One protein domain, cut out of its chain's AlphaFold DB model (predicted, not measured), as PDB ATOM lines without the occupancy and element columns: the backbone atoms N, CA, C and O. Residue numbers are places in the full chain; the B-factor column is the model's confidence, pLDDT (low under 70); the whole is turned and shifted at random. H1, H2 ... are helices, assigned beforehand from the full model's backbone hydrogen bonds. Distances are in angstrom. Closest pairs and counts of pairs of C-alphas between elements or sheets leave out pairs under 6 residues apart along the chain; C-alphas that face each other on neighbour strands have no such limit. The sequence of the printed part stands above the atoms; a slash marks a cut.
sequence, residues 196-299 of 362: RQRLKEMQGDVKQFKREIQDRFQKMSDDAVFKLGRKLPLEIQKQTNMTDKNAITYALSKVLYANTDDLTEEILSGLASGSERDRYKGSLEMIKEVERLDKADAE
ATOM      1  N   ARG A 196      36.744  37.940  42.765       73.44
ATOM      2  CA  ARG A 196      36.919  36.990  43.878       73.44
ATOM      3  C   ARG A 196      35.848  35.905  43.909       73.44
ATOM      4  O   ARG A 196      36.157  34.781  44.293       73.44
ATOM      5  N   GLN A 197      34.607  36.214  43.535       74.56
ATOM      6  CA  GLN A 197      33.564  35.195  43.381       74.56
ATOM      7  C   GLN A 197      33.889  34.259  42.220       74.56
ATOM      8  O   GLN A 197      33.927  33.051  42.428       74.56
ATOM      9  N   ARG A 198      34.266  34.806  41.057       79.06
ATOM     10  CA  ARG A 198      34.763  34.006  39.927       79.06
ATOM     11  C   ARG A 198      35.961  33.144  40.323       79.06
ATOM     12  O   ARG A 198      35.984  31.962  40.015       79.06
ATOM     13  N   LEU A 199      36.912  33.685  41.083       76.12
ATOM     14  CA  LEU A 199      38.056  32.932  41.598       76.12
ATOM     15  C   LEU A 199      37.617  31.790  42.522       76.12
ATOM     16  O   LEU A 199      38.155  30.695  42.420       76.12
ATOM     17  N   LYS A 200      36.636  32.009  43.406       77.94
ATOM     18  CA  LYS A 200      36.082  30.948  44.266       77.94
ATOM     19  C   LYS A 200      35.381  29.860  43.459       77.94
ATOM     20  O   LYS A 200      35.540  28.686  43.786       77.94
ATOM     21  N   GLU A 201      34.623  30.241  42.436       81.44
ATOM     22  CA  GLU A 201      33.983  29.310  41.502       81.44
ATOM     23  C   GLU A 201      35.047  28.487  40.768       81.44
ATOM     24  O   GLU A 201      35.048  27.264  40.879       81.44
ATOM     25  N   MET A 202      36.045  29.148  40.171       79.19
ATOM     26  CA  MET A 202      37.190  28.499  39.527       79.19
ATOM     27  C   MET A 202      37.938  27.576  40.495       79.19
ATOM     28  O   MET A 202      38.264  26.448  40.145       79.19
ATOM     29  N   GLN A 203      38.192  27.995  41.736       77.69
ATOM     30  CA  GLN A 203      38.822  27.154  42.761       77.69
ATOM     31  C   GLN A 203      37.955  25.938  43.122       77.69
ATOM     32  O   GLN A 203      38.490  24.851  43.374       77.69
ATOM     33  N   GLY A 204      36.631  26.101  43.142       80.56
ATOM     34  CA  GLY A 204      35.659  25.023  43.302       80.56
ATOM     35  C   GLY A 204      35.752  24.008  42.167       80.56
ATOM     36  O   GLY A 204      35.930  22.815  42.432       80.56
ATOM     37  N   ASP A 205      35.744  24.489  40.928       81.19
ATOM     38  CA  ASP A 205      35.863  23.667  39.724       81.19
ATOM     39  C   ASP A 205      37.221  22.965  39.657       81.19
ATOM     40  O   ASP A 205      37.290  21.762  39.407       81.19
ATOM     41  N   VAL A 206      38.311  23.665  39.987       80.56
ATOM     42  CA  VAL A 206      39.653  23.082  40.119       80.56
ATOM     43  C   VAL A 206      39.654  21.975  41.170       80.56
ATOM     44  O   VAL A 206      40.223  20.907  40.947       80.56
ATOM     45  N   LYS A 207      39.025  22.185  42.328       83.94
ATOM     46  CA  LYS A 207      38.951  21.166  43.383       83.94
ATOM     47  C   LYS A 207      38.141  19.952  42.936       83.94
ATOM     48  O   LYS A 207      38.540  18.826  43.238       83.94
ATOM     49  N   GLN A 208      37.030  20.166  42.237       85.25
ATOM     50  CA  GLN A 208      36.234  19.088  41.659       85.25
ATOM     51  C   GLN A 208      37.044  18.313  40.618       85.25
ATOM     52  O   GLN A 208      37.154  17.096  40.720       85.25
ATOM     53  N   PHE A 209      37.696  19.010  39.694       83.56
ATOM     54  CA  PHE A 209      38.562  18.418  38.683       83.56
ATOM     55  C   PHE A 209      39.699  17.590  39.298       83.56
ATOM     56  O   PHE A 209      39.934  16.449  38.898       83.56
ATOM     57  N   LYS A 210      40.364  18.116  40.335       83.25
ATOM     58  CA  LYS A 210      41.416  17.392  41.067       83.25
ATOM     59  C   LYS A 210      40.897  16.085  41.682       83.25
ATOM     60  O   LYS A 210      41.622  15.092  41.695       83.25
ATOM     61  N   ARG A 211      39.650  16.066  42.167       86.50
ATOM     62  CA  ARG A 211      38.989  14.846  42.667       86.50
ATOM     63  C   ARG A 211      38.650  13.881  41.538       86.50
ATOM     64  O   ARG A 211      38.981  12.709  41.649       86.50
ATOM     65  N   GLU A 212      38.068  14.370  40.443       85.31
ATOM     66  CA  GLU A 212      37.738  13.551  39.268       85.31
ATOM     67  C   GLU A 212      38.984  12.822  38.727       85.31
ATOM     68  O   GLU A 212      38.914  11.639  38.385       85.31
ATOM     69  N   ILE A 213      40.145  13.488  38.726       83.56
ATOM     70  CA  ILE A 213      41.427  12.877  38.350       83.56
ATOM     71  C   ILE A 213      41.888  11.801  39.323       83.56
ATOM     72  O   ILE A 213      42.288  10.713  38.896       83.56
ATOM     73  N   GLN A 214      41.836  12.083  40.622       85.50
ATOM     74  CA  GLN A 214      42.231  11.114  41.640       85.50
ATOM     75  C   GLN A 214      41.340   9.874  41.587       85.50
ATOM     76  O   GLN A 214      41.859   8.759  41.540       85.50
ATOM     77  N   ASP A 215      40.024  10.059  41.492       88.12
ATOM     78  CA  ASP A 215      39.051   8.974  41.360       88.12
ATOM     79  C   ASP A 215      39.315   8.142  40.103       88.12
ATOM     80  O   ASP A 215      39.188   6.915  40.117       88.12
ATOM     81  N   ARG A 216      39.706   8.789  39.000       85.81
ATOM     82  CA  ARG A 216      40.048   8.093  37.758       85.81
ATOM     83  C   ARG A 216      41.269   7.200  37.934       85.81
ATOM     84  O   ARG A 216      41.195   6.023  37.590       85.81
ATOM     85  N   PHE A 217      42.362   7.720  38.487       88.12
ATOM     86  CA  PHE A 217      43.554   6.912  38.759       88.12
ATOM     87  C   PHE A 217      43.274   5.792  39.767       88.12
ATOM     88  O   PHE A 217      43.764   4.678  39.594       88.12
ATOM     89  N   GLN A 218      42.434   6.035  40.774       87.25
ATOM     90  CA  GLN A 218      42.028   4.999  41.725       87.25
ATOM     91  C   GLN A 218      41.237   3.863  41.062       87.25
ATOM     92  O   GLN A 218      41.442   2.699  41.413       87.25
ATOM     93  N   LYS A 219      40.383   4.182  40.079       89.50
ATOM     94  CA  LYS A 219      39.624   3.203  39.279       89.50
ATOM     95  C   LYS A 219      40.487   2.423  38.282       89.50
ATOM     96  O   LYS A 219      40.033   1.398  37.777       89.50
ATOM     97  N   MET A 220      41.706   2.875  37.980       88.88
ATOM     98  CA  MET A 220      42.636   2.116  37.142       88.88
ATOM     99  C   MET A 220      43.165   0.887  37.890       88.88
ATOM    100  O   MET A 220      43.345   0.902  39.112       88.88
ATOM    101  N   SER A 221      43.460  -0.180  37.143       92.12
ATOM    102  CA  SER A 221      44.162  -1.348  37.682       92.12
ATOM    103  C   SER A 221      45.539  -0.951  38.212       92.12
ATOM    104  O   SER A 221      46.203  -0.100  37.614       92.12
ATOM    105  N   ASP A 222      45.995  -1.623  39.262       91.19
ATOM    106  CA  ASP A 222      47.291  -1.382  39.900       91.19
ATOM    107  C   ASP A 222      48.438  -1.394  38.882       91.19
ATOM    108  O   ASP A 222      49.193  -0.426  38.806       91.19
ATOM    109  N   ASP A 223      48.491  -2.402  38.005       93.25
ATOM    110  CA  ASP A 223      49.496  -2.511  36.938       93.25
ATOM    111  C   ASP A 223      49.562  -1.269  36.041       93.25
ATOM    112  O   ASP A 223      50.645  -0.812  35.669       93.25
ATOM    113  N   ALA A 224      48.408  -0.689  35.709       90.00
ATOM    114  CA  ALA A 224      48.338   0.503  34.875       90.00
ATOM    115  C   ALA A 224      48.860   1.742  35.619       90.00
ATOM    116  O   ALA A 224      49.616   2.526  35.043       90.00
ATOM    117  N   VAL A 225      48.515   1.892  36.903       90.56
ATOM    118  CA  VAL A 225      49.006   2.994  37.747       90.56
ATOM    119  C   VAL A 225      50.514   2.882  37.958       90.56
ATOM    120  O   VAL A 225      51.227   3.862  37.752       90.56
ATOM    121  N   PHE A 226      51.031   1.697  38.288       93.69
ATOM    122  CA  PHE A 226      52.469   1.474  38.450       93.69
ATOM    123  C   PHE A 226      53.236   1.686  37.140       93.69
ATOM    124  O   PHE A 226      54.320   2.276  37.152       93.69
ATOM    125  N   LYS A 227      52.680   1.262  35.996       92.56
ATOM    126  CA  LYS A 227      53.283   1.493  34.673       92.56
ATOM    127  C   LYS A 227      53.400   2.983  34.351       92.56
ATOM    128  O   LYS A 227      54.454   3.402  33.880       92.56
ATOM    129  N   LEU A 228      52.359   3.770  34.625       89.81
ATOM    130  CA  LEU A 228      52.414   5.230  34.492       89.81
ATOM    131  C   LEU A 228      53.381   5.850  35.507       89.81
ATOM    132  O   LEU A 228      54.175   6.712  35.147       89.81
ATOM    133  N   GLY A 229      53.384   5.368  36.752       89.81
ATOM    134  CA  GLY A 229      54.279   5.842  37.806       89.81
ATOM    135  C   GLY A 229      55.760   5.746  37.434       89.81
ATOM    136  O   GLY A 229      56.522   6.669  37.701       89.81
ATOM    137  N   ARG A 230      56.176   4.677  36.743       92.38
ATOM    138  CA  ARG A 230      57.564   4.516  36.258       92.38
ATOM    139  C   ARG A 230      58.002   5.578  35.243       92.38
ATOM    140  O   ARG A 230      59.196   5.693  34.988       92.38
ATOM    141  N   LYS A 231      57.058   6.319  34.658       90.81
ATOM    142  CA  LYS A 231      57.319   7.397  33.699       90.81
ATOM    143  C   LYS A 231      57.388   8.781  34.342       90.81
ATOM    144  O   LYS A 231      57.704   9.735  33.642       90.81
ATOM    145  N   LEU A 232      57.096   8.904  35.642       89.50
ATOM    146  CA  LEU A 232      57.239  10.168  36.371       89.50
ATOM    147  C   LEU A 232      58.669  10.724  36.212       89.50
ATOM    148  O   LEU A 232      59.610   9.932  36.142       89.50
ATOM    149  N   PRO A 233      58.874  12.052  36.226       89.69
ATOM    150  CA  PRO A 233      60.212  12.635  36.308       89.69
ATOM    151  C   PRO A 233      61.019  12.044  37.473       89.69
ATOM    152  O   PRO A 233      60.467  11.771  38.545       89.69
ATOM    153  N   LEU A 234      62.325  11.835  37.281       89.44
ATOM    154  CA  LEU A 234      63.196  11.154  38.254       89.44
ATOM    155  C   LEU A 234      63.169  11.824  39.634       89.44
ATOM    156  O   LEU A 234      63.198  11.151  40.664       89.44
ATOM    157  N   GLU A 235      63.092  13.146  39.659       90.25
ATOM    158  CA  GLU A 235      63.014  13.980  40.856       90.25
ATOM    159  C   GLU A 235      61.742  13.676  41.654       90.25
ATOM    160  O   GLU A 235      61.786  13.580  42.880       90.25
ATOM    161  N   ILE A 236      60.626  13.454  40.956       90.56
ATOM    162  CA  ILE A 236      59.336  13.109  41.559       90.56
ATOM    163  C   ILE A 236      59.337  11.647  42.011       90.56
ATOM    164  O   ILE A 236      58.862  11.358  43.110       90.56
ATOM    165  N   GLN A 237      59.926  10.730  41.232       90.88
ATOM    166  CA  GLN A 237      60.065   9.324  41.633       90.88
ATOM    167  C   GLN A 237      60.839   9.182  42.949       90.88
ATOM    168  O   GLN A 237      60.409   8.447  43.833       90.88
ATOM    169  N   LYS A 238      61.938   9.929  43.122       92.38
ATOM    170  CA  LYS A 238      62.749   9.919  44.356       92.38
ATOM    171  C   LYS A 238      61.976  10.364  45.601       92.38
ATOM    172  O   LYS A 238      62.347   9.990  46.709       92.38
ATOM    173  N   GLN A 239      60.936  11.174  45.425       93.69
ATOM    174  CA  GLN A 239      60.104  11.711  46.506       93.69
ATOM    175  C   GLN A 239      58.791  10.939  46.690       93.69
ATOM    176  O   GLN A 239      58.008  11.256  47.584       93.69
ATOM    177  N   THR A 240      58.531   9.939  45.846       92.56
ATOM    178  CA  THR A 240      57.277   9.188  45.825       92.56
ATOM    179  C   THR A 240      57.527   7.762  46.288       92.56
ATOM    180  O   THR A 240      58.478   7.112  45.860       92.56
ATOM    181  N   ASN A 241      56.651   7.230  47.141       94.50
ATOM    182  CA  ASN A 241      56.691   5.811  47.462       94.50
ATOM    183  C   ASN A 241      56.211   4.990  46.251       94.50
ATOM    184  O   ASN A 241      55.014   4.775  46.069       94.50
ATOM    185  N   MET A 242      57.150   4.532  45.420       95.00
ATOM    186  CA  MET A 242      56.874   3.826  44.162       95.00
ATOM    187  C   MET A 242      56.297   2.407  44.334       95.00
ATOM    188  O   MET A 242      56.060   1.726  43.337       95.00
ATOM    189  N   THR A 243      56.063   1.951  45.568       93.12
ATOM    190  CA  THR A 243      55.347   0.698  45.867       93.12
ATOM    191  C   THR A 243      53.917   0.928  46.364       93.12
ATOM    192  O   THR A 243      53.151  -0.026  46.466       93.12
ATOM    193  N   ASP A 244      53.527   2.179  46.624       94.50
ATOM    194  CA  ASP A 244      52.189   2.552  47.082       94.50
ATOM    195  C   ASP A 244      51.391   3.205  45.943       94.50
ATOM    196  O   ASP A 244      51.715   4.296  45.460       94.50
ATOM    197  N   LYS A 245      50.299   2.549  45.535       91.69
ATOM    198  CA  LYS A 245      49.386   3.033  44.490       91.69
ATOM    199  C   LYS A 245      48.852   4.436  44.789       91.69
ATOM    200  O   LYS A 245      48.720   5.242  43.865       91.69
ATOM    201  N   ASN A 246      48.545   4.744  46.047       91.38
ATOM    202  CA  ASN A 246      47.992   6.043  46.429       91.38
ATOM    203  C   ASN A 246      49.047   7.144  46.306       91.38
ATOM    204  O   ASN A 246      48.752   8.220  45.780       91.38
ATOM    205  N   ALA A 247      50.286   6.858  46.714       91.75
ATOM    206  CA  ALA A 247      51.407   7.779  46.553       91.75
ATOM    207  C   ALA A 247      51.691   8.067  45.069       91.75
ATOM    208  O   ALA A 247      51.823   9.230  44.680       91.75
ATOM    209  N   ILE A 248      51.695   7.035  44.220       92.44
ATOM    210  CA  ILE A 248      51.878   7.187  42.768       92.44
ATOM    211  C   ILE A 248      50.718   7.956  42.137       92.44
ATOM    212  O   ILE A 248      50.946   8.850  41.329       92.44
ATOM    213  N   THR A 249      49.477   7.657  42.526       91.44
ATOM    214  CA  THR A 249      48.282   8.374  42.053       91.44
ATOM    215  C   THR A 249      48.376   9.866  42.361       91.44
ATOM    216  O   THR A 249      48.102  10.708  41.501       91.44
ATOM    217  N   TYR A 250      48.808  10.212  43.573       89.69
ATOM    218  CA  TYR A 250      49.017  11.598  43.971       89.69
ATOM    219  C   TYR A 250      50.136  12.272  43.160       89.69
ATOM    220  O   TYR A 250      49.962  13.404  42.703       89.69
ATOM    221  N   ALA A 251      51.250  11.577  42.923       89.50
ATOM    222  CA  ALA A 251      52.360  12.084  42.116       89.50
ATOM    223  C   ALA A 251      51.977  12.289  40.638       89.50
ATOM    224  O   ALA A 251      52.256  13.347  40.075       89.50
ATOM    225  N   LEU A 252      51.269  11.333  40.029       89.88
ATOM    226  CA  LEU A 252      50.735  11.444  38.664       89.88
ATOM    227  C   LEU A 252      49.761  12.616  38.536       89.88
ATOM    228  O   LEU A 252      49.837  13.380  37.579       89.88
ATOM    229  N   SER A 253      48.892  12.798  39.534       87.81
ATOM    230  CA  SER A 253      47.983  13.945  39.596       87.81
ATOM    231  C   SER A 253      48.758  15.267  39.607       87.81
ATOM    232  O   SER A 253      48.407  16.185  38.874       87.81
ATOM    233  N   LYS A 254      49.843  15.364  40.389       85.00
ATOM    234  CA  LYS A 254      50.695  16.564  40.434       85.00
ATOM    235  C   LYS A 254      51.371  16.874  39.101       85.00
ATOM    236  O   LYS A 254      51.352  18.033  38.699       85.00
ATOM    237  N   VAL A 255      51.939  15.871  38.429       85.06
ATOM    238  CA  VAL A 255      52.549  16.065  37.099       85.06
ATOM    239  C   VAL A 255      51.508  16.553  36.100       85.06
ATOM    240  O   VAL A 255      51.764  17.499  35.360       85.06
ATOM    241  N   LEU A 256      50.305  15.977  36.142       82.88
ATOM    242  CA  LEU A 256      49.214  16.401  35.276       82.88
ATOM    243  C   LEU A 256      48.839  17.876  35.497       82.88
ATOM    244  O   LEU A 256      48.622  18.596  34.530       82.88
ATOM    245  N   TYR A 257      48.792  18.341  36.751       81.06
ATOM    246  CA  TYR A 257      48.480  19.743  37.065       81.06
ATOM    247  C   TYR A 257      49.579  20.715  36.630       81.06
ATOM    248  O   TYR A 257      49.263  21.839  36.253       81.06
ATOM    249  N   ALA A 258      50.845  20.288  36.657       76.38
ATOM    250  CA  ALA A 258      51.964  21.107  36.200       76.38
ATOM    251  C   ALA A 258      51.934  21.334  34.676       76.38
ATOM    252  O   ALA A 258      52.383  22.378  34.211       76.38
ATOM    253  N   ASN A 259      51.344  20.404  33.909       69.38
ATOM    254  CA  ASN A 259      51.130  20.513  32.461       69.38
ATOM    255  C   ASN A 259      52.407  20.887  31.677       69.38
ATOM    256  O   ASN A 259      52.387  21.767  30.814       69.38
ATOM    257  N   THR A 260      53.535  20.257  32.022       64.06
ATOM    258  CA  THR A 260      54.859  20.593  31.467       64.06
ATOM    259  C   THR A 260      55.553  19.458  30.715       64.06
ATOM    260  O   THR A 260      56.559  19.722  30.067       64.06
ATOM    261  N   ASP A 261      55.030  18.228  30.761       67.12
ATOM    262  CA  ASP A 261      55.770  17.029  30.331       67.12
ATOM    263  C   ASP A 261      55.002  16.165  29.321       67.12
ATOM    264  O   ASP A 261      53.775  16.075  29.381       67.12
ATOM    265  N   ASP A 262      55.729  15.413  28.484       76.25
ATOM    266  CA  ASP A 262      55.197  14.393  27.557       76.25
ATOM    267  C   ASP A 262      54.279  13.371  28.253       76.25
ATOM    268  O   ASP A 262      53.320  12.860  27.669       76.25
ATOM    269  N   LEU A 263      54.530  13.110  29.541       80.62
ATOM    270  CA  LEU A 263      53.686  12.258  30.378       80.62
ATOM    271  C   LEU A 263      52.257  12.811  30.523       80.62
ATOM    272  O   LEU A 263      51.309  12.034  30.628       80.62
ATOM    273  N   THR A 264      52.080  14.133  30.497       79.88
ATOM    274  CA  THR A 264      50.759  14.778  30.529       79.88
ATOM    275  C   THR A 264      49.970  14.423  29.278       79.88
ATOM    276  O   THR A 264      48.846  13.938  29.386       79.88
ATOM    277  N   GLU A 265      50.564  14.585  28.094       80.38
ATOM    278  CA  GLU A 265      49.912  14.219  26.834       80.38
ATOM    279  C   GLU A 265      49.654  12.710  26.752       80.38
ATOM    280  O   GLU A 265      48.596  12.306  26.279       80.38
ATOM    281  N   GLU A 266      50.530  11.860  27.298       80.56
ATOM    282  CA  GLU A 266      50.261  10.420  27.387       80.56
ATOM    283  C   GLU A 266      49.056  10.104  28.297       80.56
ATOM    284  O   GLU A 266      48.167   9.343  27.902       80.56
ATOM    285  N   ILE A 267      48.958  10.720  29.480       80.69
ATOM    286  CA  ILE A 267      47.812  10.536  30.389       80.69
ATOM    287  C   ILE A 267      46.514  11.054  29.745       80.69
ATOM    288  O   ILE A 267      45.462  10.406  29.833       80.69
ATOM    289  N   LEU A 268      46.580  12.203  29.068       78.81
ATOM    290  CA  LEU A 268      45.464  12.775  28.315       78.81
ATOM    291  C   LEU A 268      45.117  11.940  27.073       78.81
ATOM    292  O   LEU A 268      43.962  11.934  26.634       78.81
ATOM    293  N   SER A 269      46.084  11.211  26.511       78.56
ATOM    294  CA  SER A 269      45.864  10.368  25.339       78.56
ATOM    295  C   SER A 269      44.932   9.194  25.628       78.56
ATOM    296  O   SER A 269      44.124   8.839  24.775       78.56
ATOM    297  N   GLY A 270      44.975   8.674  26.860       72.44
ATOM    298  CA  GLY A 270      44.119   7.587  27.335       72.44
ATOM    299  C   GLY A 270      42.705   8.004  27.758       72.44
ATOM    300  O   GLY A 270      42.002   7.195  28.363       72.44
ATOM    301  N   LEU A 271      42.292   9.261  27.540       72.31
ATOM    302  CA  LEU A 271      40.900   9.707  27.727       72.31
ATOM    303  C   LEU A 271      39.978   9.117  26.653       72.31
ATOM    304  O   LEU A 271      40.396   8.918  25.514       72.31
ATOM    305  N   ALA A 272      38.726   8.834  27.022       67.50
ATOM    306  CA  ALA A 272      37.808   8.058  26.189       67.50
ATOM    307  C   ALA A 272      37.250   8.862  25.003       67.50
ATOM    308  O   ALA A 272      36.792   8.276  24.024       67.50
ATOM    309  N   SER A 273      37.296  10.197  25.067       75.75
ATOM    310  CA  SER A 273      36.807  11.071  23.997       75.75
ATOM    311  C   SER A 273      37.641  12.344  23.828       75.75
ATOM    312  O   SER A 273      38.263  12.837  24.772       75.75
ATOM    313  N   GLY A 274      37.605  12.917  22.618       73.25
ATOM    314  CA  GLY A 274      38.183  14.237  22.339       73.25
ATOM    315  C   GLY A 274      37.559  15.340  23.199       73.25
ATOM    316  O   GLY A 274      38.281  16.155  23.757       73.25
ATOM    317  N   SER A 275      36.243  15.281  23.432       74.31
ATOM    318  CA  SER A 275      35.526  16.219  24.306       74.31
ATOM    319  C   SER A 275      35.982  16.166  25.765       74.31
ATOM    320  O   SER A 275      36.051  17.199  26.429       74.31
ATOM    321  N   GLU A 276      36.323  14.981  26.283       72.50
ATOM    322  CA  GLU A 276      36.935  14.878  27.609       72.50
ATOM    323  C   GLU A 276      38.325  15.508  27.606       72.50
ATOM    324  O   GLU A 276      38.636  16.283  28.505       72.50
ATOM    325  N   ARG A 277      39.146  15.239  26.584       77.50
ATOM    326  CA  ARG A 277      40.482  15.840  26.467       77.50
ATOM    327  C   ARG A 277      40.423  17.371  26.427       77.50
ATOM    328  O   ARG A 277      41.218  18.014  27.110       77.50
ATOM    329  N   ASP A 278      39.464  17.947  25.711       77.94
ATOM    330  CA  ASP A 278      39.281  19.401  25.622       77.94
ATOM    331  C   ASP A 278      38.832  20.004  26.961       77.94
ATOM    332  O   ASP A 278      39.410  20.991  27.420       77.94
ATOM    333  N   ARG A 279      37.875  19.362  27.653       79.88
ATOM    334  CA  ARG A 279      37.468  19.755  29.018       79.88
ATOM    335  C   ARG A 279      38.657  19.725  29.986       79.88
ATOM    336  O   ARG A 279      38.806  20.618  30.824       79.88
ATOM    337  N   TYR A 280      39.513  18.716  29.854       79.25
ATOM    338  CA  TYR A 280      40.736  18.572  30.635       79.25
ATOM    339  C   TYR A 280      41.723  19.712  30.382       79.25
ATOM    340  O   TYR A 280      42.199  20.327  31.336       79.25
ATOM    341  N   LYS A 281      41.991  20.038  29.114       80.94
ATOM    342  CA  LYS A 281      42.886  21.146  28.747       80.94
ATOM    343  C   LYS A 281      42.361  22.490  29.255       80.94
ATOM    344  O   LYS A 281      43.127  23.235  29.860       80.94
ATOM    345  N   GLY A 282      41.058  22.752  29.123       82.88
ATOM    346  CA  GLY A 282      40.432  23.951  29.692       82.88
ATOM    347  C   GLY A 282      40.596  24.050  31.215       82.88
ATOM    348  O   GLY A 282      40.907  25.115  31.741       82.88
ATOM    349  N   SER A 283      40.475  22.925  31.925       82.00
ATOM    350  CA  SER A 283      40.649  22.880  33.383       82.00
ATOM    351  C   SER A 283      42.103  23.115  33.816       82.00
ATOM    352  O   SER A 283      42.338  23.741  34.847       82.00
ATOM    353  N   LEU A 284      43.087  22.654  33.036       81.62
ATOM    354  CA  LEU A 284      44.510  22.910  33.304       81.62
ATOM    355  C   LEU A 284      44.879  24.384  33.104       81.62
ATOM    356  O   LEU A 284      45.604  24.944  33.924       81.62
ATOM    357  N   GLU A 285      44.360  25.029  32.059       83.44
ATOM    358  CA  GLU A 285      44.552  26.473  31.862       83.44
ATOM    359  C   GLU A 285      43.889  27.286  32.982       83.44
ATOM    360  O   GLU A 285      44.480  28.233  33.498       83.44
ATOM    361  N   MET A 286      42.717  26.852  33.453       82.75
ATOM    362  CA  MET A 286      42.072  27.444  34.625       82.75
ATOM    363  C   MET A 286      42.929  27.317  35.895       82.75
ATOM    364  O   MET A 286      43.032  28.285  36.643       82.75
ATOM    365  N   ILE A 287      43.586  26.172  36.136       81.25
ATOM    366  CA  ILE A 287      44.519  26.006  37.269       81.25
ATOM    367  C   ILE A 287      45.660  27.027  37.192       81.25
ATOM    368  O   ILE A 287      45.938  27.694  38.189       81.25
ATOM    369  N   LYS A 288      46.287  27.180  36.019       81.44
ATOM    370  CA  LYS A 288      47.388  28.137  35.819       81.44
ATOM    371  C   LYS A 288      46.943  29.573  36.070       81.44
ATOM    372  O   LYS A 288      47.673  30.336  36.697       81.44
ATOM    373  N   GLU A 289      45.755  29.939  35.597       82.12
ATOM    374  CA  GLU A 289      45.229  31.289  35.785       82.12
ATOM    375  C   GLU A 289      44.935  31.588  37.261       82.12
ATOM    376  O   GLU A 289      45.309  32.654  37.749       82.12
ATOM    377  N   VAL A 290      44.358  30.633  38.001       79.25
ATOM    378  CA  VAL A 290      44.168  30.753  39.460       79.25
ATOM    379  C   VAL A 290      45.509  30.974  40.164       79.25
ATOM    380  O   VAL A 290      45.644  31.910  40.947       79.25
ATOM    381  N   GLU A 291      46.523  30.157  39.858       79.88
ATOM    382  CA  GLU A 291      47.852  30.270  40.475       79.88
ATOM    383  C   GLU A 291      48.553  31.591  40.125       79.88
ATOM    384  O   GLU A 291      49.222  32.190  40.972       79.88
ATOM    385  N   ARG A 292      48.383  32.080  38.891       82.50
ATOM    386  CA  ARG A 292      48.931  33.365  38.440       82.50
ATOM    387  C   ARG A 292      48.315  34.538  39.202       82.50
ATOM    388  O   ARG A 292      49.053  35.429  39.623       82.50
ATOM    389  N   LEU A 293      46.992  34.541  39.363       73.44
ATOM    390  CA  LEU A 293      46.268  35.587  40.089       73.44
ATOM    391  C   LEU A 293      46.645  35.595  41.576       73.44
ATOM    392  O   LEU A 293      47.007  36.647  42.099       73.44
ATOM    393  N   ASP A 294      46.673  34.424  42.222       72.81
ATOM    394  CA  ASP A 294      47.079  34.303  43.631       72.81
ATOM    395  C   ASP A 294      48.528  34.789  43.853       72.81
ATOM    396  O   ASP A 294      48.833  35.427  44.864       72.81
ATOM    397  N   LYS A 295      49.434  34.532  42.899       76.69
ATOM    398  CA  LYS A 295      50.833  34.981  42.975       76.69
ATOM    399  C   LYS A 295      50.977  36.498  42.822       76.69
ATOM    400  O   LYS A 295      51.755  37.099  43.558       76.69
ATOM    401  N   ALA A 296      50.251  37.112  41.887       71.56
ATOM    402  CA  ALA A 296      50.313  38.556  41.660       71.56
ATOM    403  C   ALA A 296      49.827  39.347  42.888       71.56
ATOM    404  O   ALA A 296      50.500  40.287  43.315       71.56
ATOM    405  N   ASP A 297      48.721  38.912  43.502       66.94
ATOM    406  CA  ASP A 297      48.201  39.507  44.739       66.94
ATOM    407  C   ASP A 297      49.215  39.377  45.890       66.94
ATOM    408  O   ASP A 297      49.464  40.336  46.626       66.94
ATOM    409  N   ALA A 298      49.858  38.211  46.021       71.00
ATOM    410  CA  ALA A 298      50.864  37.974  47.055       71.00
ATOM    411  C   ALA A 298      52.124  38.841  46.880       71.00
ATOM    412  O   ALA A 298      52.666  39.343  47.866       71.00
ATOM    413  N   GLU A 299      52.606  39.038  45.650       74.88
ATOM    414  CA  GLU A 299      53.800  39.849  45.380       74.88
ATOM    415  C   GLU A 299      53.600  41.330  45.727       74.88
ATOM    416  O   GLU A 299      54.492  41.952  46.313       74.88
TER     417      GLU A 299
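AT A GLANCE: This is residues 196 to 299 of the 362 residues of an uncharacterized protein of Candidatus Kaiserbacteria bacterium RIFCSPHIGHO2_02_FULL_55_20 (UniProt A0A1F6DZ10). Two long helices, H6 and H1, cross as an X, and a cluster of shorter helices gathers round H4, which packs on residues 210 to 218 of H1. The printed part has 104 residues with six named helices, H1 to H6 in order, and no named strand; it is all helix and compact, radius of gyration of the C-alphas 14.5 A, spans 42 by 33 by 21 A.

IN THESE COORDINATES: H6, residues 274 to 299, spans 37.8 A and ends at C-alpha 299 (53.800, 39.849, 45.380). H1, residues 196 to 219, spans 34.2 A from C-alpha 196 (36.919, 36.990, 43.878). H4, residues 245 to 258, spans 20.1 A; H2 is 222 to 229, H3 234 to 239, H5 262 to 269.

HOW THE PARTS SIT: H6, with residues 283 to 290 alone, touches H1 at a steep tilt of 49 degrees, opposite ways; the closest C-alphas, Ile 287 and Val 206, are 6.4 A apart. The hub H4 touches H1, H2 and H5, with closest C-alphas Thr 249 and Phe 217 at 5.9 A, Ile 248 and Gly 229 at 5.7 A, Leu 256 and Thr 264 at 5.2 A. H3 is close to H4 but not clearly touching, Ile 236 to Ala 251, 7.1 A between C-alphas. Every O i to N i+4 pair is within hydrogen-bond range in H1, H2, H4, H5 and H6; in H3, 1 of 2.

THE WHOLE: The farthest C-alphas, Asp 223 and Glu 299, are 43.4 A apart. The printed part has no cut, and the five links are tight. Residues 259 to 261, 272 and 297 have pLDDT under 70.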